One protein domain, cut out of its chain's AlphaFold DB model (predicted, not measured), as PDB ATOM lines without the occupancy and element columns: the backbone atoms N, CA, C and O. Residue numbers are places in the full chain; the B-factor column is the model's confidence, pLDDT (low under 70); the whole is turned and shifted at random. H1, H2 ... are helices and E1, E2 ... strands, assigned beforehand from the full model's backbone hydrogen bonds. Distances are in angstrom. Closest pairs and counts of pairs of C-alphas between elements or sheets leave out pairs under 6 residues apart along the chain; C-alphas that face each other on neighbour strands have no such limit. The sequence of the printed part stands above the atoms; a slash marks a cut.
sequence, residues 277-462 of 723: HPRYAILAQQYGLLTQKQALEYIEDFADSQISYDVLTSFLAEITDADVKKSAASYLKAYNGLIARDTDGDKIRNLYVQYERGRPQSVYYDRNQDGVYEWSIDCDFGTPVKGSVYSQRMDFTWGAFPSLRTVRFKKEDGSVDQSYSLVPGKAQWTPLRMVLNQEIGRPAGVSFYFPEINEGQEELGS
ATOM      1  N   HIS A 277     -36.400  44.966 -54.338       93.25
ATOM      2  CA  HIS A 277     -35.308  44.497 -53.481       93.25
ATOM      3  C   HIS A 277     -35.842  43.521 -52.417       93.25
ATOM      4  O   HIS A 277     -36.860  43.832 -51.799       93.25
ATOM      5  N   PRO A 278     -35.181  42.389 -52.109       93.25
ATOM      6  CA  PRO A 278     -35.755  41.361 -51.231       93.25
ATOM      7  C   PRO A 278     -36.009  41.841 -49.789       93.25
ATOM      8  O   PRO A 278     -37.010  41.466 -49.183       93.25
ATOM      9  N   ARG A 279     -35.191  42.762 -49.249       94.12
ATOM     10  CA  ARG A 279     -35.447  43.376 -47.921       94.12
ATOM     11  C   ARG A 279     -36.736  44.206 -47.861       94.12
ATOM     12  O   ARG A 279     -37.226  44.459 -46.763       94.12
ATOM     13  N   TYR A 280     -37.294  44.623 -49.003       95.44
ATOM     14  CA  TYR A 280     -38.559  45.357 -49.033       95.44
ATOM     15  C   TYR A 280     -39.697  44.550 -48.416       95.44
ATOM     16  O   TYR A 280     -40.437  45.107 -47.615       95.44
ATOM     17  N   ALA A 281     -39.804  43.251 -48.718       94.69
ATOM     18  CA  ALA A 281     -40.856  42.402 -48.162       94.69
ATOM     19  C   ALA A 281     -40.833  42.380 -46.628       94.69
ATOM     20  O   ALA A 281     -41.871  42.587 -46.003       94.69
ATOM     21  N   ILE A 282     -39.644  42.215 -46.041       94.31
ATOM     22  CA  ILE A 282     -39.438  42.189 -44.585       94.31
ATOM     23  C   ILE A 282     -39.845  43.531 -43.974       94.31
ATOM     24  O   ILE A 282     -40.709  43.588 -43.105       94.31
ATOM     25  N   LEU A 283     -39.269  44.631 -44.468       95.38
ATOM     26  CA  LEU A 283     -39.506  45.962 -43.905       95.38
ATOM     27  C   LEU A 283     -40.966  46.399 -44.094       95.38
ATOM     28  O   LEU A 283     -41.604  46.884 -43.164       95.38
ATOM     29  N   ALA A 284     -41.531  46.205 -45.286       95.56
ATOM     30  CA  ALA A 284     -42.915  46.560 -45.568       95.56
ATOM     31  C   ALA A 284     -43.900  45.735 -44.727       95.56
ATOM     32  O   ALA A 284     -44.907  46.283 -44.283       95.56
ATOM     33  N   GLN A 285     -43.612  44.460 -44.449       95.06
ATOM     34  CA  GLN A 285     -44.428  43.641 -43.552       95.06
ATOM     35  C   GLN A 285     -44.285  44.068 -42.086       95.06
ATOM     36  O   GLN A 285     -45.300  44.283 -41.422       95.06
ATOM     37  N   GLN A 286     -43.060  44.277 -41.594       92.69
ATOM     38  CA  GLN A 286     -42.799  44.747 -40.226       92.69
ATOM     39  C   GLN A 286     -43.488  46.085 -39.916       92.69
ATOM     40  O   GLN A 286     -43.932  46.314 -38.792       92.69
ATOM     41  N   TYR A 287     -43.619  46.965 -40.913       91.50
ATOM     42  CA  TYR A 287     -44.276  48.268 -40.762       91.50
ATOM     43  C   TYR A 287     -45.723  48.308 -41.284       91.50
ATOM     44  O   TYR A 287     -46.286  49.390 -41.447       91.50
ATOM     45  N   GLY A 288     -46.345  47.147 -41.526       92.25
ATOM     46  CA  GLY A 288     -47.782  47.028 -41.804       92.25
ATOM     47  C   GLY A 288     -48.241  47.507 -43.187       92.25
ATOM     48  O   GLY A 288     -49.417  47.813 -43.370       92.25
ATOM     49  N   LEU A 289     -47.332  47.595 -44.162       94.56
ATOM     50  CA  LEU A 289     -47.635  47.920 -45.562       94.56
ATOM     51  C   LEU A 289     -47.953  46.679 -46.407       94.56
ATOM     52  O   LEU A 289     -48.671  46.799 -47.396       94.56
ATOM     53  N   LEU A 290     -47.437  45.510 -46.020       96.00
ATOM     54  CA  LEU A 290     -47.758  44.216 -46.621       96.00
ATOM     55  C   LEU A 290     -48.280  43.245 -45.563       96.00
ATOM     56  O   LEU A 290     -47.844  43.252 -44.413       96.00
ATOM     57  N   THR A 291     -49.185  42.363 -45.975       96.56
ATOM     58  CA  THR A 291     -49.531  41.162 -45.200       96.56
ATOM     59  C   THR A 291     -48.411  40.117 -45.293       96.56
ATOM     60  O   THR A 291     -47.637  40.123 -46.250       96.56
ATOM     61  N   GLN A 292     -48.348  39.168 -44.349       96.12
ATOM     62  CA  GLN A 292     -47.360  38.074 -44.399       96.12
ATOM     63  C   GLN A 292     -47.460  37.248 -45.694       96.12
ATOM     64  O   GLN A 292     -46.439  36.848 -46.240       96.12
ATOM     65  N   LYS A 293     -48.674  37.048 -46.229       95.81
ATOM     66  CA  LYS A 293     -48.882  36.343 -47.501       95.81
ATOM     67  C   LYS A 293     -48.278  37.101 -48.689       95.81
ATOM     68  O   LYS A 293     -47.542  36.514 -49.467       95.81
ATOM     69  N   GLN A 294     -48.544  38.405 -48.796       96.00
ATOM     70  CA  GLN A 294     -47.979  39.239 -49.866       96.00
ATOM     71  C   GLN A 294     -46.453  39.340 -49.770       96.00
ATOM     72  O   GLN A 294     -45.771  39.400 -50.786       96.00
ATOM     73  N   ALA A 295     -45.913  39.372 -48.549       96.12
ATOM     74  CA  ALA A 295     -44.473  39.382 -48.330       96.12
ATOM     75  C   ALA A 295     -43.814  38.053 -48.741       96.12
ATOM     76  O   ALA A 295     -42.728  38.085 -49.316       96.12
ATOM     77  N   LEU A 296     -44.481  36.914 -48.500       96.00
ATOM     78  CA  LEU A 296     -44.030  35.598 -48.966       96.00
ATOM     79  C   LEU A 296     -43.977  35.545 -50.495       96.00
ATOM     80  O   LEU A 296     -42.899  35.325 -51.033       96.00
ATOM     81  N   GLU A 297     -45.088  35.850 -51.173       95.31
ATOM     82  CA  GLU A 297     -45.164  35.882 -52.646       95.31
ATOM     83  C   GLU A 297     -44.077  36.797 -53.245       95.31
ATOM     84  O   GLU A 297     -43.440  36.467 -54.240       95.31
ATOM     85  N   TYR A 298     -43.801  37.937 -52.598       95.12
ATOM     86  CA  TYR A 298     -42.744  38.846 -53.034       95.12
ATOM     87  C   TYR A 298     -41.341  38.240 -52.908       95.12
ATOM     88  O   TYR A 298     -40.499  38.521 -53.754       95.12
ATOM     89  N   ILE A 299     -41.057  37.483 -51.844       94.94
ATOM     90  CA  ILE A 299     -39.739  36.873 -51.613       94.94
ATOM     91  C   ILE A 299     -39.502  35.667 -52.514       94.94
ATOM     92  O   ILE A 299     -38.373  35.511 -52.979       94.94
ATOM     93  N   GLU A 300     -40.532  34.862 -52.779       94.75
ATOM     94  CA  GLU A 300     -40.460  33.692 -53.665       94.75
ATOM     95  C   GLU A 300     -39.886  34.078 -55.041       94.75
ATOM     96  O   GLU A 300     -38.911  33.475 -55.485       94.75
ATOM     97  N   ASP A 301     -40.351  35.190 -55.625       92.12
ATOM     98  CA  ASP A 301     -39.840  35.738 -56.893       92.12
ATOM     99  C   ASP A 301     -38.312  35.954 -56.926       92.12
ATOM    100  O   ASP A 301     -37.684  35.831 -57.980       92.12
ATOM    101  N   PHE A 302     -37.697  36.346 -55.803       91.94
ATOM    102  CA  PHE A 302     -36.239  36.518 -55.729       91.94
ATOM    103  C   PHE A 302     -35.557  35.199 -55.395       91.94
ATOM    104  O   PHE A 302     -34.531  34.866 -55.991       91.94
ATOM    105  N   ALA A 303     -36.122  34.463 -54.440       93.19
ATOM    106  CA  ALA A 303     -35.553  33.239 -53.910       93.19
ATOM    107  C   ALA A 303     -35.468  32.128 -54.962       93.19
ATOM    108  O   ALA A 303     -34.510  31.359 -54.909       93.19
ATOM    109  N   ASP A 304     -36.354  32.119 -55.961       91.94
ATOM    110  CA  ASP A 304     -36.296  31.206 -57.112       91.94
ATOM    111  C   ASP A 304     -35.027  31.377 -57.973       91.94
ATOM    112  O   ASP A 304     -34.643  30.480 -58.722       91.94
ATOM    113  N   SER A 305     -34.350  32.526 -57.867       93.06
ATOM    114  CA  SER A 305     -33.056  32.772 -58.508       93.06
ATOM    115  C   SER A 305     -31.915  32.687 -57.494       93.06
ATOM    116  O   SER A 305     -31.176  31.702 -57.454       93.06
ATOM    117  N   GLN A 306     -31.788  33.704 -56.644       95.25
ATOM    118  CA  GLN A 306     -30.798  33.772 -55.584       95.25
ATOM    119  C   GLN A 306     -31.318  34.605 -54.412       95.25
ATOM    120  O   GLN A 306     -31.773  35.737 -54.583       95.25
ATOM    121  N   ILE A 307     -31.141  34.093 -53.195       96.44
ATOM    122  CA  ILE A 307     -31.425  34.819 -51.954       96.44
ATOM    123  C   ILE A 307     -30.258  34.699 -50.972       96.44
ATOM    124  O   ILE A 307     -29.521  33.712 -50.956       96.44
ATOM    125  N   SER A 308     -30.055  35.730 -50.149       96.12
ATOM    126  CA  SER A 308     -29.089  35.628 -49.054       96.12
ATOM    127  C   SER A 308     -29.690  34.825 -47.907       96.12
ATOM    128  O   SER A 308     -30.870  34.983 -47.587       96.12
ATOM    129  N   TYR A 309     -28.854  34.021 -47.257       96.69
ATOM    130  CA  TYR A 309     -29.214  33.263 -46.065       96.69
ATOM    131  C   TYR A 309     -29.855  34.173 -45.004       96.69
ATOM    132  O   TYR A 309     -30.994  33.935 -44.618       96.69
ATOM    133  N   ASP A 310     -29.191  35.278 -44.645       94.56
ATOM    134  CA  ASP A 310     -29.682  36.233 -43.638       94.56
ATOM    135  C   ASP A 310     -31.044  36.844 -43.974       94.56
ATOM    136  O   ASP A 310     -31.873  37.048 -43.092       94.56
ATOM    137  N   VAL A 311     -31.289  37.168 -45.249       94.94
ATOM    138  CA  VAL A 311     -32.573  37.736 -45.679       94.94
ATOM    139  C   VAL A 311     -33.674  36.684 -45.568       94.94
ATOM    140  O   VAL A 311     -34.750  36.989 -45.053       94.94
ATOM    141  N   LEU A 312     -33.406  35.449 -45.998       95.88
ATOM    142  CA  LEU A 312     -34.366  34.353 -45.904       95.88
ATOM    143  C   LEU A 312     -34.691  34.010 -44.444       95.88
ATOM    144  O   LEU A 312     -35.865  33.922 -44.092       95.88
ATOM    145  N   THR A 313     -33.684  33.850 -43.582       95.62
ATOM    146  CA  THR A 313     -33.898  33.512 -42.165       95.62
ATOM    147  C   THR A 313     -34.587  34.642 -41.409       95.62
ATOM    148  O   THR A 313     -35.539  34.380 -40.672       95.62
ATOM    149  N   SER A 314     -34.192  35.899 -41.649       93.62
ATOM    150  CA  SER A 314     -34.858  37.068 -41.056       93.62
ATOM    151  C   SER A 314     -36.327  37.140 -41.459       93.62
ATOM    152  O   SER A 314     -37.177  37.419 -40.623       93.62
ATOM    153  N   PHE A 315     -36.647  36.858 -42.725       95.12
ATOM    154  CA  PHE A 315     -38.032  36.825 -43.183       95.12
ATOM    155  C   PHE A 315     -38.832  35.684 -42.545       95.12
ATOM    156  O   PHE A 315     -39.920  35.910 -42.021       95.12
ATOM    157  N   LEU A 316     -38.300  34.459 -42.570       95.00
ATOM    158  CA  LEU A 316     -38.991  33.286 -42.033       95.00
ATOM    159  C   LEU A 316     -39.285  33.433 -40.534       95.00
ATOM    160  O   LEU A 316     -40.340  32.989 -40.081       95.00
ATOM    161  N   ALA A 317     -38.402  34.092 -39.779       93.69
ATOM    162  CA  ALA A 317     -38.602  34.382 -38.360       93.69
ATOM    163  C   ALA A 317     -39.832  35.273 -38.076       93.69
ATOM    164  O   ALA A 317     -40.427  35.158 -37.004       93.69
ATOM    165  N   GLU A 318     -40.246  36.111 -39.031       92.06
ATOM    166  CA  GLU A 318     -41.407  37.009 -38.910       92.06
ATOM    167  C   GLU A 318     -42.743  36.325 -39.253       92.06
ATOM    168  O   GLU A 318     -43.819  36.878 -38.995       92.06
ATOM    169  N   ILE A 319     -42.714  35.112 -39.820       91.81
ATOM    170  CA  ILE A 319     -43.928  34.383 -40.194       91.81
ATOM    171  C   ILE A 319     -44.566  33.767 -38.947       91.81
ATOM    172  O   ILE A 319     -44.072  32.805 -38.349       91.81
ATOM    173  N   THR A 320     -45.741  34.269 -38.584       93.69
ATOM    174  CA  THR A 320     -46.509  33.794 -37.425       93.69
ATOM    175  C   THR A 320     -47.841  33.162 -37.816       93.69
ATOM    176  O   THR A 320     -48.283  32.244 -37.120       93.69
ATOM    177  N   ASP A 321     -48.427  33.579 -38.940       94.88
ATOM    178  CA  ASP A 321     -49.701  33.089 -39.462       94.88
ATOM    179  C   ASP A 321     -49.625  31.607 -39.876       94.88
ATOM    180  O   ASP A 321     -48.697  31.172 -40.561       94.88
ATOM    181  N   ALA A 322     -50.609  30.811 -39.453       94.81
ATOM    182  CA  ALA A 322     -50.608  29.364 -39.654       94.81
ATOM    183  C   ALA A 322     -50.759  28.941 -41.126       94.81
ATOM    184  O   ALA A 322     -50.192  27.921 -41.523       94.81
ATOM    185  N   ASP A 323     -51.503  29.690 -41.937       95.50
ATOM    186  CA  ASP A 323     -51.702  29.372 -43.353       95.50
ATOM    187  C   ASP A 323     -50.519  29.851 -44.200       95.50
ATOM    188  O   ASP A 323     -50.093  29.154 -45.128       95.50
ATOM    189  N   VAL A 324     -49.899  30.971 -43.818       95.94
ATOM    190  CA  VAL A 324     -48.629  31.405 -44.422       95.94
ATOM    191  C   VAL A 324     -47.512  30.409 -44.100       95.94
ATOM    192  O   VAL A 324     -46.767  30.034 -45.001       95.94
ATOM    193  N   LYS A 325     -47.448  29.868 -42.873       96.25
ATOM    194  CA  LYS A 325     -46.498  28.792 -42.522       96.25
ATOM    195  C   LYS A 325     -46.644  27.559 -43.408       96.25
ATOM    196  O   LYS A 325     -45.639  27.027 -43.868       96.25
ATOM    197  N   LYS A 326     -47.873  27.110 -43.686       96.00
ATOM    198  CA  LYS A 326     -48.119  25.976 -44.602       96.00
ATOM    199  C   LYS A 326     -47.671  26.281 -46.034       96.00
ATOM    200  O   LYS A 326     -47.162  25.387 -46.715       96.00
ATOM    201  N   SER A 327     -47.858  27.522 -46.479       96.44
ATOM    202  CA  SER A 327     -47.438  27.976 -47.811       96.44
ATOM    203  C   SER A 327     -45.911  27.990 -47.913       96.44
ATOM    204  O   SER A 327     -45.356  27.293 -48.758       96.44
ATOM    205  N   ALA A 328     -45.231  28.626 -46.953       96.56
ATOM    206  CA  ALA A 328     -43.773  28.629 -46.850       96.56
ATOM    207  C   ALA A 328     -43.194  27.207 -46.738       96.56
ATOM    208  O   ALA A 328     -42.196  26.886 -47.373       96.56
ATOM    209  N   ALA A 329     -43.843  26.314 -45.985       96.75
ATOM    210  CA  ALA A 329     -43.444  24.912 -45.889       96.75
ATOM    211  C   ALA A 329     -43.512  24.183 -47.236       96.75
ATOM    212  O   ALA A 329     -42.650  23.360 -47.547       96.75
ATOM    213  N   SER A 330     -44.553  24.457 -48.023       96.56
ATOM    214  CA  SER A 330     -44.727  23.870 -49.353       96.56
ATOM    215  C   SER A 330     -43.677  24.407 -50.322       96.56
ATOM    216  O   SER A 330     -43.060  23.616 -51.034       96.56
ATOM    217  N   TYR A 331     -43.411  25.714 -50.269       96.88
ATOM    218  CA  TYR A 331     -42.361  26.368 -51.042       96.88
ATOM    219  C   TYR A 331     -40.973  25.803 -50.717       96.88
ATOM    220  O   TYR A 331     -40.296  25.296 -51.604       96.88
ATOM    221  N   LEU A 332     -40.578  25.756 -49.438       96.81
ATOM    222  CA  LEU A 332     -39.262  25.254 -49.016       96.81
ATOM    223  C   LEU A 332     -39.022  23.785 -49.401       96.81
ATOM    224  O   LEU A 332     -37.907  23.419 -49.762       96.81
ATOM    225  N   LYS A 333     -40.060  22.938 -49.373       96.38
ATOM    226  CA  LYS A 333     -39.972  21.538 -49.834       96.38
ATOM    227  C   LYS A 333     -39.771  21.409 -51.343       96.38
ATOM    228  O   LYS A 333     -39.258  20.388 -51.791       96.38
ATOM    229  N   ALA A 334     -40.204  22.401 -52.112       96.25
ATOM    230  CA  ALA A 334     -40.081  22.443 -53.564       96.25
ATOM    231  C   ALA A 334     -38.997  23.422 -54.039       96.25
ATOM    232  O   ALA A 334     -38.850  23.594 -55.245       96.25
ATOM    233  N   TYR A 335     -38.254  24.037 -53.114       97.12
ATOM    234  CA  TYR A 335     -37.365  25.158 -53.388       97.12
ATOM    235  C   TYR A 335     -36.324  24.821 -54.459       97.12
ATOM    236  O   TYR A 335     -35.652  23.788 -54.380       97.12
ATOM    237  N   ASN A 336     -36.199  25.712 -55.441       96.75
ATOM    238  CA  ASN A 336     -35.198  25.661 -56.499       96.75
ATOM    239  C   ASN A 336     -34.569  27.046 -56.582       96.75
ATOM    240  O   ASN A 336     -35.282  28.013 -56.812       96.75
ATOM    241  N   GLY A 337     -33.263  27.146 -56.374       97.19
ATOM    242  CA  GLY A 337     -32.589  28.438 -56.324       97.19
ATOM    243  C   GLY A 337     -31.277  28.371 -55.555       97.19
ATOM    244  O   GLY A 337     -30.910  27.328 -55.006       97.19
ATOM    245  N   LEU A 338     -30.562  29.492 -55.543       98.06
ATOM    246  CA  LEU A 338     -29.268  29.631 -54.887       98.06
ATOM    247  C   LEU A 338     -29.412  30.354 -53.543       98.06
ATOM    248  O   LEU A 338     -29.797  31.522 -53.496       98.06
ATOM    249  N   ILE A 339     -29.017  29.706 -52.448       98.19
ATOM    250  CA  ILE A 339     -28.874  30.379 -51.152       98.19
ATOM    251  C   ILE A 339     -27.399  30.704 -50.934       98.19
ATOM    252  O   ILE A 339     -26.553  29.811 -50.953       98.19
ATOM    253  N   ALA A 340     -27.096  31.980 -50.708       97.75
ATOM    254  CA  ALA A 340     -25.735  32.454 -50.475       97.75
ATOM    255  C   ALA A 340     -25.571  32.997 -49.049       97.75
ATOM    256  O   ALA A 340     -26.374  33.816 -48.593       97.75
ATOM    257  N   ARG A 341     -24.525  32.563 -48.351       97.06
ATOM    258  CA  ARG A 341     -24.221  32.925 -46.966       97.06
ATOM    259  C   ARG A 341     -22.873  33.637 -46.892       97.06
ATOM    260  O   ARG A 341     -21.932  33.285 -47.594       97.06
ATOM    261  N   ASP A 342     -22.839  34.654 -46.049       95.94
ATOM    262  CA  ASP A 342     -21.628  35.286 -45.539       95.94
ATOM    263  C   ASP A 342     -21.258  34.548 -44.242       95.94
ATOM    264  O   ASP A 342     -22.065  34.501 -43.306       95.94
ATOM    265  N   THR A 343     -20.115  33.864 -44.228       94.06
ATOM    266  CA  THR A 343     -19.695  33.034 -43.088       94.06
ATOM    267  C   THR A 343     -18.694  33.715 -42.164       94.06
ATOM    268  O   THR A 343     -18.504  33.221 -41.057       94.06
ATOM    269  N   ASP A 344     -18.091  34.833 -42.573       91.00
ATOM    270  CA  ASP A 344     -17.095  35.578 -41.787       91.00
ATOM    271  C   ASP A 344     -17.616  36.944 -41.288       91.00
ATOM    272  O   ASP A 344     -17.006  37.573 -40.421       91.00
ATOM    273  N   GLY A 345     -18.800  37.355 -41.743       89.19
ATOM    274  CA  GLY A 345     -19.530  38.531 -41.288       89.19
ATOM    275  C   GLY A 345     -19.147  39.830 -41.998       89.19
ATOM    276  O   GLY A 345     -19.652  40.892 -41.607       89.19
ATOM    277  N   ASP A 346     -18.294  39.775 -43.024       91.19
ATOM    278  CA  ASP A 346     -17.738  40.941 -43.708       91.19
ATOM    279  C   ASP A 346     -18.666  41.563 -44.771       91.19
ATOM    280  O   ASP A 346     -18.309  42.568 -45.396       91.19
ATOM    281  N   LYS A 347     -19.872  41.010 -44.946       91.19
ATOM    282  CA  LYS A 347     -20.909  41.386 -45.923       91.19
ATOM    283  C   LYS A 347     -20.634  40.975 -47.368       91.19
ATOM    284  O   LYS A 347     -21.417  41.348 -48.249       91.19
ATOM    285  N   ILE A 348     -19.607  40.175 -47.629       93.25
ATOM    286  CA  ILE A 348     -19.419  39.449 -48.883       93.25
ATOM    287  C   ILE A 348     -19.817  37.987 -48.657       93.25
ATOM    288  O   ILE A 348     -19.563  37.372 -47.634       93.25
ATOM    289  N   ARG A 349     -20.527  37.416 -49.631       95.31
ATOM    290  CA  ARG A 349     -20.939  36.010 -49.562       95.31
ATOM    291  C   ARG A 349     -19.787  35.143 -50.049       95.31
ATOM    292  O   ARG A 349     -19.250  35.392 -51.125       95.31
ATOM    293  N   ASN A 350     -19.481  34.103 -49.296       96.31
ATOM    294  CA  ASN A 350     -18.405  33.156 -49.578       96.31
ATOM    295  C   ASN A 350     -18.898  31.706 -49.620       96.31
ATOM    296  O   ASN A 350     -18.210  30.856 -50.171       96.31
ATOM    297  N   LEU A 351     -20.101  31.405 -49.123       97.81
ATOM    298  CA  LEU A 351     -20.714  30.080 -49.216       97.81
ATOM    299  C   LEU A 351     -21.962  30.121 -50.104       97.81
ATOM    300  O   LEU A 351     -22.887  30.895 -49.862       97.81
ATOM    301  N   TYR A 352     -22.019  29.244 -51.099       98.25
ATOM    302  CA  TYR A 352     -23.074  29.200 -52.109       98.25
ATOM    303  C   TYR A 352     -23.668  27.796 -52.184       98.25
ATOM    304  O   TYR A 352     -22.935  26.826 -52.357       98.25
ATOM    305  N   VAL A 353     -24.991  27.678 -52.060       98.38
ATOM    306  CA  VAL A 353     -25.693  26.389 -52.010       98.38
ATOM    307  C   VAL A 353     -26.828  26.379 -53.021       98.38
ATOM    308  O   VAL A 353     -27.830  27.075 -52.843       98.38
ATOM    309  N   GLN A 354     -26.673  25.593 -54.082       98.31
ATOM    310  CA  GLN A 354     -27.711  25.406 -55.088       98.31
ATOM    311  C   GLN A 354     -28.699  24.342 -54.612       98.31
ATOM    312  O   GLN A 354     -28.291  23.254 -54.206       98.31
ATOM    313  N   TYR A 355     -29.994  24.633 -54.705       98.06
ATOM    314  CA  TYR A 355     -31.065  23.698 -54.374       98.06
ATOM    315  C   TYR A 355     -31.856  23.282 -55.607       98.06
ATOM    316  O   TYR A 355     -32.074  24.077 -56.525       98.06
ATOM    317  N   GLU A 356     -32.348  22.046 -55.561       96.56
ATOM    318  CA  GLU A 356     -33.426  21.548 -56.406       96.56
ATOM    319  C   GLU A 356     -34.368  20.692 -55.547       96.56
ATOM    320  O   GLU A 356     -33.920  19.834 -54.779       96.56
ATOM    321  N   ARG A 357     -35.681  20.925 -55.664       94.88
ATOM    322  CA  ARG A 357     -36.744  20.226 -54.917       94.88
ATOM    323  C   ARG A 357     -36.482  20.217 -53.405       94.88
ATOM    324  O   ARG A 357     -36.583  19.177 -52.750       94.88
ATOM    325  N   GLY A 358     -36.082  21.372 -52.872       95.19
ATOM    326  CA  GLY A 358     -35.816  21.570 -51.447       95.19
ATOM    327  C   GLY A 358     -34.581  20.838 -50.915       95.19
ATOM    328  O   GLY A 358     -34.447  20.680 -49.702       95.19
ATOM    329  N   ARG A 359     -33.687  20.356 -51.791       95.94
ATOM    330  CA  ARG A 359     -32.482  19.602 -51.413       95.94
ATOM    331  C   ARG A 359     -31.224  20.212 -52.037       95.94
ATOM    332  O   ARG A 359     -31.286  20.585 -53.210       95.94
ATOM    333  N   PRO A 360     -30.095  20.276 -51.305       97.56
ATOM    334  CA  PRO A 360     -28.824  20.711 -51.875       97.56
ATOM    335  C   PRO A 360     -28.417  19.844 -53.075       97.56
ATOM    336  O   PRO A 360     -28.496  18.617 -53.010       97.56
ATOM    337  N   GLN A 361     -27.973  20.489 -54.149       97.94
ATOM    338  CA  GLN A 361     -27.430  19.860 -55.359       97.94
ATOM    339  C   GLN A 361     -25.934  20.111 -55.482       97.94
ATOM    340  O   GLN A 361     -25.178  19.190 -55.770       97.94
ATOM    341  N   SER A 362     -25.495  21.336 -55.205       98.12
ATOM    342  CA  SER A 362     -24.078  21.669 -55.155       98.12
ATOM    343  C   SER A 362     -23.780  22.735 -54.107       98.12
ATOM    344  O   SER A 362     -24.647  23.528 -53.725       98.12
ATOM    345  N   VAL A 363     -22.549  22.706 -53.605       98.38
ATOM    346  CA  VAL A 363     -22.031  23.619 -52.586       98.38
ATOM    347  C   VAL A 363     -20.675  24.142 -53.040       98.38
ATOM    348  O   VAL A 363     -19.801  23.352 -53.392       98.38
ATOM    349  N   TYR A 364     -20.489  25.457 -52.994       97.69
ATOM    350  CA  TYR A 364     -19.233  26.125 -53.333       97.69
ATOM    351  C   TYR A 364     -18.799  27.022 -52.187       97.69
ATOM    352  O   TYR A 364     -19.634  27.722 -51.605       97.69
ATOM    353  N   TYR A 365     -17.504  27.019 -51.893       96.88
ATOM    354  CA  TYR A 365     -16.921  27.864 -50.864       96.88
ATOM    355  C   TYR A 365     -15.720  28.629 -51.413       96.88
ATOM    356  O   TYR A 365     -14.797  28.007 -51.926       96.88
ATOM    357  N   ASP A 366     -15.797  29.957 -51.334       96.12
ATOM    358  CA  ASP A 366     -14.794  30.963 -51.713       96.12
ATOM    359  C   ASP A 366     -14.363  31.717 -50.442       96.12
ATOM    360  O   ASP A 366     -14.759  32.858 -50.201       96.12
ATOM    361  N   ARG A 367     -13.645  31.021 -49.558       93.31
ATOM    362  CA  ARG A 367     -13.156  31.476 -48.253       93.31
ATOM    363  C   ARG A 367     -12.489  32.833 -48.350       93.31
ATOM    364  O   ARG A 367     -12.735  33.669 -47.490       93.31
ATOM    365  N   ASN A 368     -11.608  33.025 -49.327       92.62
ATOM    366  CA  ASN A 368     -10.839  34.256 -49.466       92.62
ATOM    367  C   ASN A 368     -11.509  35.292 -50.384       92.62
ATOM    368  O   ASN A 368     -10.942  36.368 -50.571       92.62
ATOM    369  N   GLN A 369     -12.703  34.993 -50.908       94.44
ATOM    370  CA  GLN A 369     -13.556  35.896 -51.681       94.44
ATOM    371  C   GLN A 369     -12.886  36.435 -52.956       94.44
ATOM    372  O   GLN A 369     -13.195  37.540 -53.434       94.44
ATOM    373  N   ASP A 370     -11.943  35.670 -53.509       94.25
ATOM    374  CA  ASP A 370     -11.149  36.062 -54.667       94.25
ATOM    375  C   ASP A 370     -11.757  35.594 -56.005       94.25
ATOM    376  O   ASP A 370     -11.262  35.951 -57.084       94.25
ATOM    377  N   GLY A 371     -12.874  34.863 -55.953       93.06
ATOM    378  CA  GLY A 371     -13.563  34.279 -57.098       93.06
ATOM    379  C   GLY A 371     -13.075  32.880 -57.483       93.06
ATOM    380  O   GLY A 371     -13.525  32.361 -58.508       93.06
ATOM    381  N   VAL A 372     -12.166  32.276 -56.716       93.19
ATOM    382  CA  VAL A 372     -11.691  30.900 -56.879       93.19
ATOM    383  C   VAL A 372     -12.117  30.081 -55.666       93.19
ATOM    384  O   VAL A 372     -11.642  30.283 -54.559       93.19
ATOM    385  N   TYR A 373     -12.994  29.102 -55.884       94.44
ATOM    386  CA  TYR A 373     -13.472  28.250 -54.798       94.44
ATOM    387  C   TYR A 373     -12.345  27.383 -54.215       94.44
ATOM    388  O   TYR A 373     -11.734  26.604 -54.949       94.44
ATOM    389  N   GLU A 374     -12.128  27.420 -52.899       93.06
ATOM    390  CA  GLU A 374     -11.235  26.485 -52.203       93.06
ATOM    391  C   GLU A 374     -11.722  25.055 -52.371       93.06
ATOM    392  O   GLU A 374     -10.915  24.140 -52.553       93.06
ATOM    393  N   TRP A 375     -13.042  24.860 -52.334       95.25
ATOM    394  CA  TRP A 375     -13.649  23.580 -52.647       95.25
ATOM    395  C   TRP A 375     -15.042  23.701 -53.261       95.25
ATOM    396  O   TRP A 375     -15.779  24.668 -53.057       95.25
ATOM    397  N   SER A 376     -15.409  22.663 -54.012       97.25
ATOM    398  CA  SER A 376     -16.749  22.475 -54.568       97.25
ATOM    399  C   SER A 376     -17.236  21.056 -54.303       97.25
ATOM    400  O   SER A 376     -16.433  20.122 -54.286       97.25
ATOM    401  N   ILE A 377     -18.530  20.890 -54.045       98.19
ATOM    402  CA  ILE A 377     -19.151  19.608 -53.703       98.19
ATOM    403  C   ILE A 377     -20.439  19.436 -54.493       98.19
ATOM    404  O   ILE A 377     -21.286  20.324 -54.490       98.19
ATOM    405  N   ASP A 378     -20.613  18.251 -55.071       98.25
ATOM    406  CA  ASP A 378     -21.857  17.806 -55.688       98.25
ATOM    407  C   ASP A 378     -22.586  16.823 -54.765       98.25
ATOM    408  O   ASP A 378     -21.978  15.973 -54.098       98.25
ATOM    409  N   CYS A 379     -23.909  16.927 -54.755       97.88
ATOM    410  CA  CYS A 379     -24.813  16.111 -53.960       97.88
ATOM    411  C   CYS A 379     -25.735  15.277 -54.857       97.88
ATOM    412  O   CYS A 379     -26.140  15.714 -55.928       97.88
ATOM    413  N   ASP A 380     -26.118  14.098 -54.375       96.06
ATOM    414  CA  ASP A 380     -27.190  13.279 -54.935       96.06
ATOM    415  C   ASP A 380     -28.354  13.230 -53.937       96.06
ATOM    416  O   ASP A 380     -28.192  12.835 -52.778       96.06
ATOM    417  N   PHE A 381     -29.526  13.721 -54.348       92.31
ATOM    418  CA  PHE A 381     -30.714  13.873 -53.493       92.31
ATOM    419  C   PHE A 381     -30.448  14.535 -52.117       92.31
ATOM    420  O   PHE A 381     -31.109  14.210 -51.120       92.31
ATOM    421  N   GLY A 382     -29.525  15.502 -52.057       93.69
ATOM    422  CA  GLY A 382     -29.134  16.212 -50.830       93.69
ATOM    423  C   GLY A 382     -27.986  15.578 -50.040       93.69
ATOM    424  O   GLY A 382     -27.577  16.149 -49.031       93.69
ATOM    425  N   THR A 383     -27.457  14.430 -50.472       95.50
ATOM    426  CA  THR A 383     -26.303  13.773 -49.834       95.50
ATOM    427  C   THR A 383     -25.033  14.040 -50.641       95.50
ATOM    428  O   THR A 383     -25.034  13.743 -51.832       95.50
ATOM    429  N   PRO A 384     -23.942  14.556 -50.051       97.50
ATOM    430  CA  PRO A 384     -22.687  14.760 -50.776       97.50
ATOM    431  C   PRO A 384     -22.123  13.453 -51.349       97.50
ATOM    432  O   PRO A 384     -22.058  12.442 -50.648       97.50
ATOM    433  N   VAL A 385     -21.686  13.479 -52.612       97.81
ATOM    434  CA  VAL A 385     -21.169  12.290 -53.321       97.81
ATOM    435  C   VAL A 385     -19.763  12.474 -53.880       97.81
ATOM    436  O   VAL A 385     -18.976  11.526 -53.891       97.81
ATOM    437  N   LYS A 386     -19.403  13.689 -54.295       97.94
ATOM    438  CA  LYS A 386     -18.059  14.013 -54.783       97.94
ATOM    439  C   LYS A 386     -17.740  15.484 -54.572       97.94
ATOM    440  O   LYS A 386     -18.646  16.292 -54.386       97.94
ATOM    441  N   GLY A 387     -16.465  15.821 -54.647       97.06
ATOM    442  CA  GLY A 387     -16.021  17.202 -54.609       97.06
ATOM    443  C   GLY A 387     -14.600  17.375 -55.114       97.06
ATOM    444  O   GLY A 387     -13.945  16.418 -55.533       97.06
ATOM    445  N   SER A 388     -14.143  18.617 -55.069       95.81
ATOM    446  CA  SER A 388     -12.795  19.025 -55.444       95.81
ATOM    447  C   SER A 388     -12.238  20.014 -54.426       95.81
ATOM    448  O   SER A 388     -12.985  20.867 -53.951       95.81
ATOM    449  N   VAL A 389     -10.937  19.948 -54.145       93.94
ATOM    450  CA  VAL A 389     -10.176  20.968 -53.408       93.94
ATOM    451  C   VAL A 389      -9.169  21.597 -54.362       93.94
ATOM    452  O   VAL A 389      -8.309  20.905 -54.915       93.94
ATOM    453  N   TYR A 390      -9.277  22.907 -54.570       90.19
ATOM    454  CA  TYR A 390      -8.497  23.613 -55.583       90.19
ATOM    455  C   TYR A 390      -7.015  23.732 -55.211       90.19
ATOM    456  O   TYR A 390      -6.158  23.437 -56.045       90.19
ATOM    457  N   SER A 391      -6.700  24.077 -53.955       86.50
ATOM    458  CA  SER A 391      -5.315  24.255 -53.478       86.50
ATOM    459  C   SER A 391      -4.450  23.003 -53.664       86.50
ATOM    460  O   SER A 391      -3.274  23.108 -53.999       86.50
ATOM    461  N   GLN A 392      -5.049  21.820 -53.509       87.94
ATOM    462  CA  GLN A 392      -4.383  20.521 -53.655       87.94
ATOM    463  C   GLN A 392      -4.543  19.914 -55.057       87.94
ATOM    464  O   GLN A 392      -4.055  18.811 -55.300       87.94
ATOM    465  N   ARG A 393      -5.251  20.589 -55.979       92.94
ATOM    466  CA  ARG A 393      -5.648  20.045 -57.295       92.94
ATOM    467  C   ARG A 393      -6.236  18.636 -57.169       92.94
ATOM    468  O   ARG A 393      -5.899  17.724 -57.926       92.94
ATOM    469  N   MET A 394      -7.091  18.467 -56.169       94.62
ATOM    470  CA  MET A 394      -7.552  17.170 -55.700       94.62
ATOM    471  C   MET A 394      -9.039  17.001 -55.994       94.62
ATOM    472  O   MET A 394      -9.840  17.842 -55.598       94.62
ATOM    473  N   ASP A 395      -9.417  15.885 -56.607       96.56
ATOM    474  CA  ASP A 395     -10.804  15.426 -56.682       96.56
ATOM    475  C   ASP A 395     -11.008  14.259 -55.719       96.56
ATOM    476  O   ASP A 395     -10.113  13.438 -55.520       96.56
ATOM    477  N   PHE A 396     -12.208  14.123 -55.168       97.19
ATOM    478  CA  PHE A 396     -12.527  13.009 -54.290       97.19
ATOM    479  C   PHE A 396     -14.000  12.601 -54.394       97.19
ATOM    480  O   PHE A 396     -14.869  13.374 -54.802       97.19
ATOM    481  N   THR A 397     -14.290  11.360 -54.015       98.12
ATOM    482  CA  THR A 397     -15.653  10.815 -53.957       98.12
ATOM    483  C   THR A 397     -15.886  10.133 -52.625       98.12
ATOM    484  O   THR A 397     -15.013   9.392 -52.163       98.12
ATOM    485  N   TRP A 398     -17.085  10.263 -52.074       97.88
ATOM    486  CA  TRP A 398     -17.511   9.467 -50.928       97.88
ATOM    487  C   TRP A 398     -18.173   8.162 -51.376       97.88
ATOM    488  O   TRP A 398     -18.802   8.092 -52.430       97.88
ATOM    489  N   GLY A 399     -18.005   7.108 -50.575       94.50
ATOM    490  CA  GLY A 399     -18.785   5.876 -50.700       94.50
ATOM    491  C   GLY A 399     -20.092   6.022 -49.929       94.50
ATOM    492  O   GLY A 399     -21.140   6.294 -50.503       94.50
ATOM    493  N   ALA A 400     -20.002   5.896 -48.606       93.44
ATOM    494  CA  ALA A 400     -21.046   6.322 -47.683       93.44
ATOM    495  C   ALA A 400     -20.556   7.588 -46.983       93.44
ATOM    496  O   ALA A 400     -19.579   7.517 -46.244       93.44
ATOM    497  N   PHE A 401     -21.187   8.738 -47.229       94.44
ATOM    498  CA  PHE A 401     -20.767  10.012 -46.638       94.44
ATOM    499  C   PHE A 401     -20.698   9.923 -45.095       94.44
ATOM    500  O   PHE A 401     -21.666   9.451 -44.494       94.44
ATOM    501  N   PRO A 402     -19.602  10.368 -44.437       93.75
ATOM    502  CA  PRO A 402     -18.432  11.083 -44.970       93.75
ATOM    503  C   PRO A 402     -17.190  10.195 -45.218       93.75
ATOM    504  O   PRO A 402     -16.059  10.680 -45.213       93.75
ATOM    505  N   SER A 403     -17.362   8.895 -45.452       95.75
ATOM    506  CA  SER A 403     -16.263   7.981 -45.770       95.75
ATOM    507  C   SER A 403     -15.806   8.118 -47.223       95.75
ATOM    508  O   SER A 403     -16.578   7.879 -48.160       95.75
ATOM    509  N   LEU A 404     -14.544   8.504 -47.414       97.25
ATOM    510  CA  LEU A 404     -13.926   8.627 -48.729       97.25
ATOM    511  C   LEU A 404     -13.778   7.255 -49.396       97.25
ATOM    512  O   LEU A 404     -13.462   6.255 -48.757       97.25
ATOM    513  N   ARG A 405     -13.995   7.227 -50.711       97.75
ATOM    514  CA  ARG A 405     -13.845   6.045 -51.570       97.75
ATOM    515  C   ARG A 405     -12.686   6.197 -52.546       97.75
ATOM    516  O   ARG A 405     -11.939   5.247 -52.749       97.75
ATOM    517  N   THR A 406     -12.567   7.364 -53.176       97.81
ATOM    518  CA  THR A 406     -11.469   7.660 -54.101       97.81
ATOM    519  C   THR A 406     -10.967   9.076 -53.892       97.81
ATOM    520  O   THR A 406     -11.763   9.963 -53.578       97.81
ATOM    521  N   VAL A 407      -9.662   9.268 -54.071       97.75
ATOM    522  CA  VAL A 407      -8.988  10.573 -54.066       97.75
ATOM    523  C   VAL A 407      -8.026  10.612 -55.247       97.75
ATOM    524  O   VAL A 407      -7.320   9.639 -55.491       97.75
ATOM    525  N   ARG A 408      -8.009  11.700 -56.013       96.56
ATOM    526  CA  ARG A 408      -7.184  11.863 -57.215       96.56
ATOM    527  C   ARG A 408      -6.490  13.210 -57.191       96.56
ATOM    528  O   ARG A 408      -7.166  14.231 -57.135       96.56
ATOM    529  N   PHE A 409      -5.171  13.206 -57.309       94.75
ATOM    530  CA  PHE A 409      -4.361  14.410 -57.457       94.75
ATOM    531  C   PHE A 409      -4.057  14.659 -58.929       94.75
ATOM    532  O   PHE A 409      -3.740  13.726 -59.677       94.75
ATOM    533  N   LYS A 410      -4.161  15.919 -59.350       93.06
ATOM    534  CA  LYS A 410      -3.941  16.342 -60.735       93.06
ATOM    535  C   LYS A 410      -2.653  17.143 -60.894       93.06
ATOM    536  O   LYS A 410      -2.268  17.920 -60.021       93.06
ATOM    537  N   LYS A 411      -2.034  16.999 -62.065       89.69
ATOM    538  CA  LYS A 411      -0.954  17.864 -62.553       89.69
ATOM    539  C   LYS A 411      -1.513  19.221 -62.998       89.69
ATOM    540  O   LYS A 411      -2.723  19.446 -63.016       89.69
ATOM    541  N   GLU A 412      -0.618  20.131 -63.376       87.25
ATOM    542  CA  GLU A 412      -0.972  21.471 -63.879       87.25
ATOM    543  C   GLU A 412      -1.836  21.452 -65.132       87.25
ATOM    544  O   GLU A 412      -2.731  22.278 -65.279       87.25
ATOM    545  N   ASP A 413      -1.602  20.478 -66.006       88.50
ATOM    546  CA  ASP A 413      -2.367  20.268 -67.234       88.50
ATOM    547  C   ASP A 413      -3.752  19.627 -66.998       88.50
ATOM    548  O   ASP A 413      -4.516  19.437 -67.943       88.50
ATOM    549  N   GLY A 414      -4.089  19.299 -65.745       86.12
ATOM    550  CA  GLY A 414      -5.343  18.656 -65.351       86.12
ATOM    551  C   GLY A 414      -5.349  17.131 -65.483       86.12
ATOM    552  O   GLY A 414      -6.332  16.497 -65.090       86.12
ATOM    553  N   SER A 415      -4.271  16.530 -65.994       87.56
ATOM    554  CA  SER A 415      -4.088  15.080 -66.024       87.56
ATOM    555  C   SER A 415      -3.944  14.511 -64.605       87.56
ATOM    556  O   SER A 415      -3.475  15.192 -63.691       87.56
ATOM    557  N   VAL A 416      -4.376  13.266 -64.383       88.88
ATOM    558  CA  VAL A 416      -4.225  12.597 -63.078       88.88
ATOM    559  C   VAL A 416      -2.756  12.217 -62.879       88.88
ATOM    560  O   VAL A 416      -2.194  11.491 -63.696       88.88
ATOM    561  N   ASP A 417      -2.140  12.683 -61.793       89.19
ATOM    562  CA  ASP A 417      -0.792  12.259 -61.390       89.19
ATOM    563  C   ASP A 417      -0.840  10.974 -60.562       89.19
ATOM    564  O   ASP A 417      -0.098  10.021 -60.814       89.19
ATOM    565  N   GLN A 418      -1.751  10.960 -59.586       92.44
ATOM    566  CA  GLN A 418      -1.900   9.891 -58.612       92.44
ATOM    567  C   GLN A 418      -3.369   9.711 -58.222       92.44
ATOM    568  O   GLN A 418      -4.109  10.682 -58.056       92.44
ATOM    569  N   SER A 419      -3.792   8.463 -58.045       96.06
ATOM    570  CA  SER A 419      -5.134   8.095 -57.593       96.06
ATOM    571  C   SER A 419      -5.046   7.100 -56.446       96.06
ATOM    572  O   SER A 419      -4.302   6.133 -56.522       96.06
ATOM    573  N   TYR A 420      -5.859   7.298 -55.420       97.38
ATOM    574  CA  TYR A 420      -6.020   6.409 -54.279       97.38
ATOM    575  C   TYR A 420      -7.419   5.802 -54.317       97.38
ATOM    576  O   TYR A 420      -8.413   6.532 -54.408       97.38
ATOM    577  N   SER A 421      -7.503   4.479 -54.211       97.69
ATOM    578  CA  SER A 421      -8.744   3.773 -53.893       97.69
ATOM    579  C   SER A 421      -8.695   3.372 -52.427       97.69
ATOM    580  O   SER A 421      -7.738   2.737 -51.990       97.69
ATOM    581  N   LEU A 422      -9.710   3.761 -51.662       97.56
ATOM    582  CA  LEU A 422      -9.697   3.667 -50.206       97.56
ATOM    583  C   LEU A 422     -10.588   2.529 -49.710       97.56
ATOM    584  O   LEU A 422     -11.622   2.211 -50.308       97.56
ATOM    585  N   VAL A 423     -10.193   1.930 -48.588       96.06
ATOM    586  CA  VAL A 423     -10.988   0.914 -47.897       96.06
ATOM    587  C   VAL A 423     -12.242   1.578 -47.304       96.06
ATOM    588  O   VAL A 423     -12.117   2.558 -46.559       96.06
ATOM    589  N   PRO A 424     -13.456   1.064 -47.587       93.94
ATOM    590  CA  PRO A 424     -14.691   1.628 -47.050       93.94
ATOM    591  C   PRO A 424     -14.656   1.761 -45.524       93.94
ATOM    592  O   PRO A 424     -14.343   0.812 -44.812       93.94
ATOM    593  N   GLY A 425     -14.996   2.944 -45.014       92.38
ATOM    594  CA  GLY A 425     -15.043   3.238 -43.583       92.38
ATOM    595  C   GLY A 425     -13.715   3.682 -42.960       92.38
ATOM    596  O   GLY A 425     -13.773   4.350 -41.928       92.38
ATOM    597  N   LYS A 426     -12.555   3.387 -43.575       93.81
ATOM    598  CA  LYS A 426     -11.225   3.665 -42.988       93.81
ATOM    599  C   LYS A 426     -10.856   5.154 -43.045       93.81
ATOM    600  O   LYS A 426     -10.379   5.700 -42.058       93.81
ATOM    601  N   ALA A 427     -11.163   5.834 -44.152       94.19
ATOM    602  CA  ALA A 427     -10.939   7.274 -44.304       94.19
ATOM    603  C   ALA A 427     -12.235   8.076 -44.097       94.19
ATOM    604  O   ALA A 427     -13.079   8.128 -44.994       94.19
ATOM    605  N   GLN A 428     -12.400   8.708 -42.932       93.31
ATOM    606  CA  GLN A 428     -13.500   9.641 -42.650       93.31
ATOM    607  C   GLN A 428     -13.010  11.074 -42.833       93.31
ATOM    608  O   GLN A 428     -12.177  11.535 -42.056       93.31
ATOM    609  N   TRP A 429     -13.516  11.784 -43.839       94.62
ATOM    610  CA  TRP A 429     -13.092  13.160 -44.096       94.62
ATOM    611  C   TRP A 429     -14.141  13.929 -44.899       94.62
ATOM    612  O   TRP A 429     -14.737  13.396 -45.836       94.62
ATOM    613  N   THR A 430     -14.377  15.190 -44.535       94.31
ATOM    614  CA  THR A 430     -15.276  16.092 -45.272       94.31
ATOM    615  C   THR A 430     -15.025  17.555 -44.898       94.31
ATOM    616  O   THR A 430     -14.961  17.858 -43.701       94.31
ATOM    617  N   PRO A 431     -14.973  18.493 -45.866       94.00
ATOM    618  CA  PRO A 431     -14.764  19.914 -45.584       94.00
ATOM    619  C   PRO A 431     -16.046  20.619 -45.102       94.00
ATOM    620  O   PRO A 431     -15.993  21.761 -44.651       94.00
ATOM    621  N   LEU A 432     -17.200  19.942 -45.159       94.31
ATOM    622  CA  LEU A 432     -18.482  20.450 -44.665       94.31
ATOM    623  C   LEU A 432     -19.248  19.414 -43.843       94.31
ATOM    624  O   LEU A 432     -19.000  18.208 -43.920       94.31
ATOM    625  N   ARG A 433     -20.244  19.889 -43.097       93.31
ATOM    626  CA  ARG A 433     -21.266  19.075 -42.438       93.31
ATOM    627  C   ARG A 433     -22.630  19.458 -42.988       93.31
ATOM    628  O   ARG A 433     -22.981  20.631 -43.002       93.31
ATOM    629  N   MET A 434     -23.414  18.474 -43.415       94.06
ATOM    630  CA  MET A 434     -24.820  18.701 -43.750       94.06
ATOM    631  C   MET A 434     -25.649  18.648 -42.471       94.06
ATOM    632  O   MET A 434     -25.787  17.581 -41.871       94.06
ATOM    633  N   VAL A 435     -26.190  19.791 -42.045       94.62
ATOM    634  CA  VAL A 435     -26.947  19.899 -40.791       94.62
ATOM    635  C   VAL A 435     -28.406  20.247 -41.043       94.62
ATOM    636  O   VAL A 435     -28.754  20.916 -42.016       94.62
ATOM    637  N   LEU A 436     -29.277  19.799 -40.139       95.38
ATOM    638  CA  LEU A 436     -30.669  20.230 -40.110       95.38
ATOM    639  C   LEU A 436     -30.729  21.688 -39.639       95.38
ATOM    640  O   LEU A 436     -30.536  21.974 -38.456       95.38
ATOM    641  N   ASN A 437     -31.015  22.604 -40.559       95.38
ATOM    642  CA  ASN A 437     -31.004  24.032 -40.298       95.38
ATOM    643  C   ASN A 437     -32.282  24.473 -39.570       95.38
ATOM    644  O   ASN A 437     -33.387  24.442 -40.120       95.38
ATOM    645  N   GLN A 438     -32.123  24.899 -38.318       94.38
ATOM    646  CA  GLN A 438     -33.246  25.310 -37.476       94.38
ATOM    647  C   GLN A 438     -33.782  26.702 -37.830       94.38
ATOM    648  O   GLN A 438     -34.967  26.945 -37.625       94.38
ATOM    649  N   GLU A 439     -32.957  27.601 -38.367       94.75
ATOM    650  CA  GLU A 439     -33.366  28.975 -38.693       94.75
ATOM    651  C   GLU A 439     -34.295  29.024 -39.912       94.75
ATOM    652  O   GLU A 439     -35.230  29.819 -39.942       94.75
ATOM    653  N   ILE A 440     -34.094  28.126 -40.880       94.25
ATOM    654  CA  ILE A 440     -34.955  27.986 -42.062       94.25
ATOM    655  C   ILE A 440     -36.094  26.995 -41.795       94.25
ATOM    656  O   ILE A 440     -37.258  27.267 -42.089       94.25
ATOM    657  N   GLY A 441     -35.777  25.824 -41.235       92.56
ATOM    658  CA  GLY A 441     -36.734  24.725 -41.127       92.56
ATOM    659  C   GLY A 441     -37.815  24.938 -40.066       92.56
ATOM    660  O   GLY A 441     -38.999  24.697 -40.318       92.56
ATOM    661  N   ARG A 442     -37.440  25.412 -38.869       92.19
ATOM    662  CA  ARG A 442     -38.352  25.501 -37.716       92.19
ATOM    663  C   ARG A 442     -39.510  26.487 -37.916       92.19
ATOM    664  O   ARG A 442     -40.625  26.098 -37.562       92.19
ATOM    665  N   PRO A 443     -39.324  27.707 -38.468       91.50
ATOM    666  CA  PRO A 443     -40.433  28.652 -38.628       91.50
ATOM    667  C   PRO A 443     -41.563  28.126 -39.522       91.50
ATOM    668  O   PRO A 443     -42.738  28.350 -39.225       91.50
ATOM    669  N   ALA A 444     -41.214  27.365 -40.565       88.81
ATOM    670  CA  ALA A 444     -42.161  26.732 -41.479       88.81
ATOM    671  C   ALA A 444     -42.554  25.293 -41.074       88.81
ATOM    672  O   ALA A 444     -43.472  24.718 -41.651       88.81
ATOM    673  N   GLY A 445     -41.886  24.690 -40.086       89.12
ATOM    674  CA  GLY A 445     -42.143  23.310 -39.658       89.12
ATOM    675  C   GLY A 445     -41.695  22.254 -40.676       89.12
ATOM    676  O   GLY A 445     -42.381  21.249 -40.867       89.12
ATOM    677  N   VAL A 446     -40.564  22.479 -41.350       93.62
ATOM    678  CA  VAL A 446     -39.991  21.564 -42.348       93.62
ATOM    679  C   VAL A 446     -38.571  21.145 -41.984       93.62
ATOM    680  O   VAL A 446     -37.835  21.883 -41.334       93.62
ATOM    681  N   SER A 447     -38.165  19.960 -42.437       94.12
ATOM    682  CA  SER A 447     -36.760  19.562 -42.390       94.12
ATOM    683  C   SER A 447     -36.025  20.173 -43.575       94.12
ATOM    684  O   SER A 447     -36.231  19.744 -44.707       94.12
ATOM    685  N   PHE A 448     -35.190  21.174 -43.309       95.75
ATOM    686  CA  PHE A 448     -34.385  21.850 -44.320       95.75
ATOM    687  C   PHE A 448     -32.908  21.678 -43.972       95.75
ATOM    688  O   PHE A 448     -32.496  22.024 -42.865       95.75
ATOM    689  N   TYR A 449     -32.122  21.102 -44.877       95.94
ATOM    690  CA  TYR A 449     -30.694  20.873 -44.655       95.94
ATOM    691  C   TYR A 449     -29.885  22.010 -45.261       95.94
ATOM    692  O   TYR A 449     -30.164  22.402 -46.388       95.94
ATOM    693  N   PHE A 450     -28.888  22.508 -44.533       96.12
ATOM    694  CA  PHE A 450     -27.959  23.535 -45.005       96.12
ATOM    695  C   PHE A 450     -26.526  23.135 -44.607       96.12
ATOM    696  O   PHE A 450     -26.347  22.585 -43.517       96.12
ATOM    697  N   PRO A 451     -25.510  23.358 -45.455       95.88
ATOM    698  CA  PRO A 451     -24.131  23.020 -45.125       95.88
ATOM    699  C   PRO A 451     -23.514  23.995 -44.113       95.88
ATOM    700  O   PRO A 451     -23.688  25.211 -44.199       95.88
ATOM    701  N   GLU A 452     -22.728  23.454 -43.190       94.25
ATOM    702  CA  GLU A 452     -21.825  24.192 -42.304       94.25
ATOM    703  C   GLU A 452     -20.373  23.840 -42.629       94.25
ATOM    704  O   GLU A 452     -20.049  22.677 -42.885       94.25
ATOM    705  N   ILE A 453     -19.492  24.839 -42.616       93.81
ATOM    706  CA  ILE A 453     -18.067  24.655 -42.901       93.81
ATOM    707  C   ILE A 453     -17.407  23.932 -41.726       93.81
ATOM    708  O   ILE A 453     -17.665  24.227 -40.561       93.81
ATOM    709  N   ASN A 454     -16.536  22.975 -42.030       92.12
ATOM    710  CA  ASN A 454     -15.777  22.232 -41.032       92.12
ATOM    711  C   ASN A 454     -14.386  22.877 -40.857       92.12
ATOM    712  O   ASN A 454     -13.397  22.366 -41.374       92.12
ATOM    713  N   GLU A 455     -14.318  24.016 -40.152       78.38
ATOM    714  CA  GLU A 455     -13.144  24.921 -40.089       78.38
ATOM    715  C   GLU A 455     -11.848  24.321 -39.505       78.38
ATOM    716  O   GLU A 455     -10.785  24.921 -39.632       78.38
ATOM    717  N   GLY A 456     -11.915  23.137 -38.887       71.62
ATOM    718  CA  GLY A 456     -10.770  22.446 -38.283       71.62
ATOM    719  C   GLY A 456     -10.333  21.171 -39.005       71.62
ATOM    720  O   GLY A 456      -9.707  20.321 -38.381       71.62
ATOM    721  N   GLN A 457     -10.729  20.966 -40.263       79.25
ATOM    722  CA  GLN A 457     -10.275  19.796 -41.020       79.25
ATOM    723  C   GLN A 457      -8.851  19.975 -41.518       79.25
ATOM    724  O   GLN A 457      -8.536  20.963 -42.178       79.25
ATOM    725  N   GLU A 458      -8.017  18.983 -41.226       77.31
ATOM    726  CA  GLU A 458      -6.676  18.896 -41.779       77.31
ATOM    727  C   GLU A 458      -6.727  18.584 -43.278       77.31
ATOM    728  O   GLU A 458      -7.660  17.948 -43.791       77.31
ATOM    729  N   GLU A 459      -5.704  19.059 -43.983       80.00
ATOM    730  CA  GLU A 459      -5.477  18.694 -45.372       80.00
ATOM    731  C   GLU A 459      -5.203  17.190 -45.496       80.00
ATOM    732  O   GLU A 459      -4.612  16.567 -44.612       80.00
ATOM    733  N   LEU A 460      -5.631  16.591 -46.608       85.88
ATOM    734  CA  LEU A 460      -5.426  15.169 -46.851       85.88
ATOM    735  C   LEU A 460      -3.963  14.906 -47.217       85.88
ATOM    736  O   LEU A 460      -3.554  15.041 -48.366       85.88
ATOM    737  N   GLY A 461      -3.175  14.504 -46.224       84.38
ATOM    738  CA  GLY A 461      -1.789  14.094 -46.425       84.38
ATOM    739  C   GLY A 461      -1.658  12.698 -47.045       84.38
ATOM    740  O   GLY A 461      -2.462  11.798 -46.791       84.38
ATOM    741  N   SER A 462      -0.574  12.481 -47.795       85.31
ATOM    742  CA  SER A 462      -0.283  11.201 -48.458       85.31
ATOM    743  C   SER A 462      -0.179  10.023 -47.485       85.31
ATOM    744  O   SER A 462      -0.556   8.914 -47.845       85.31
TER     745      SER A 462
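Overview. This is residues 277 to 462 of the 723 residues of an uncharacterized protein of Treponema sp (UniProt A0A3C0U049). Look first for a long, twisted sheet of nine strands, E1 to E9, with a cluster of five helices at its E1 end. A small ribbon of two strands, E10 and E11, covers only part of one face, making a partial sandwich. The 186 printed residues have the order H1 H2 E1 H3 H4 E2 E3 E4 E5 E6 E7 E8 E9 E10 H5 E11, a mixed class of helices and strands. The large sheet, ordered E1 E2 E3 E4 E5 E6 E7 E8 E9, is mixed; the small one is antiparallel. The whole is elongated, 61 by 32 by 25 A, and only just compact, close to loose, with a radius of gyration of the C-alphas of 18.8 A.

Along the chain. Find the sheet's strands at E1, 306 to 308; E2, 337 to 341; E3, 351 to 356; E4, 359 to 365, 17.6 A; E5, 375 to 380; E6, 383 to 389, 18.0 A; E7, 394 to 398; E8, 404 to 410, 17.4 A; and E9, 416 to 422, ending at C-alpha 422 (-9.697, 3.667, -50.206). The ribbon is E10, 432 to 436, and E11, 449 to 453, ending at C-alpha 453 (-18.067, 24.655, -42.901). H1, 279 to 286, begins at C-alpha 279 (-35.447, 43.376, -47.921); then come H2, 292 to 303, 15.9 A; H3, 309 to 317; H4, 322 to 334, 18.8 A; and H5, 438 to 444.

Arrangement. E2 to E9 form a meander, each strand the antiparallel neighbour of the one before; for instance, N 363 of E4 and O 377 of E5 are 2.8 A apart, within hydrogen-bond range. E1 is parallel to E2, with N 307 and O 338 at 2.9 A; E1, H3 H4, E2 make a strand-helix-strand unit, two parallel strands joined through helices, with a right-handed crossover. The sandwich, two sheets face to face, has its facing parts 9.7 A centre to centre; the closest C-alphas of E4 and E11 are Arg 359 and Tyr 449, 7.1 A. In the ribbon, N 433 and O 452 are at 2.8 A. H3 is on the large sheet at a height of 6.4 A, while H4 only grazes it with residues 332 to 334. H1 and H2, a helical hairpin, touch at Ala 281 and Ala 295, C-alphas 4.7 A apart. H5 touches H3 at a steep tilt of 41 degrees, closest C-alphas Thr 313 and Ile 440, 5.6 A. H1, H3 and H4 have every O i to N i+4 pair within hydrogen-bond range, H2 has 6 of 8, and H5 has 1 of 3, beside 1 of 4 O i to N i+3 pairs.

Size, cuts and confidence. The two C-alphas farthest apart, Gly 288 and Asp 417, are 61.6 A apart. The printed part has no cut and no long link. Its mean pLDDT is 94.1, and no printed residue is under 70.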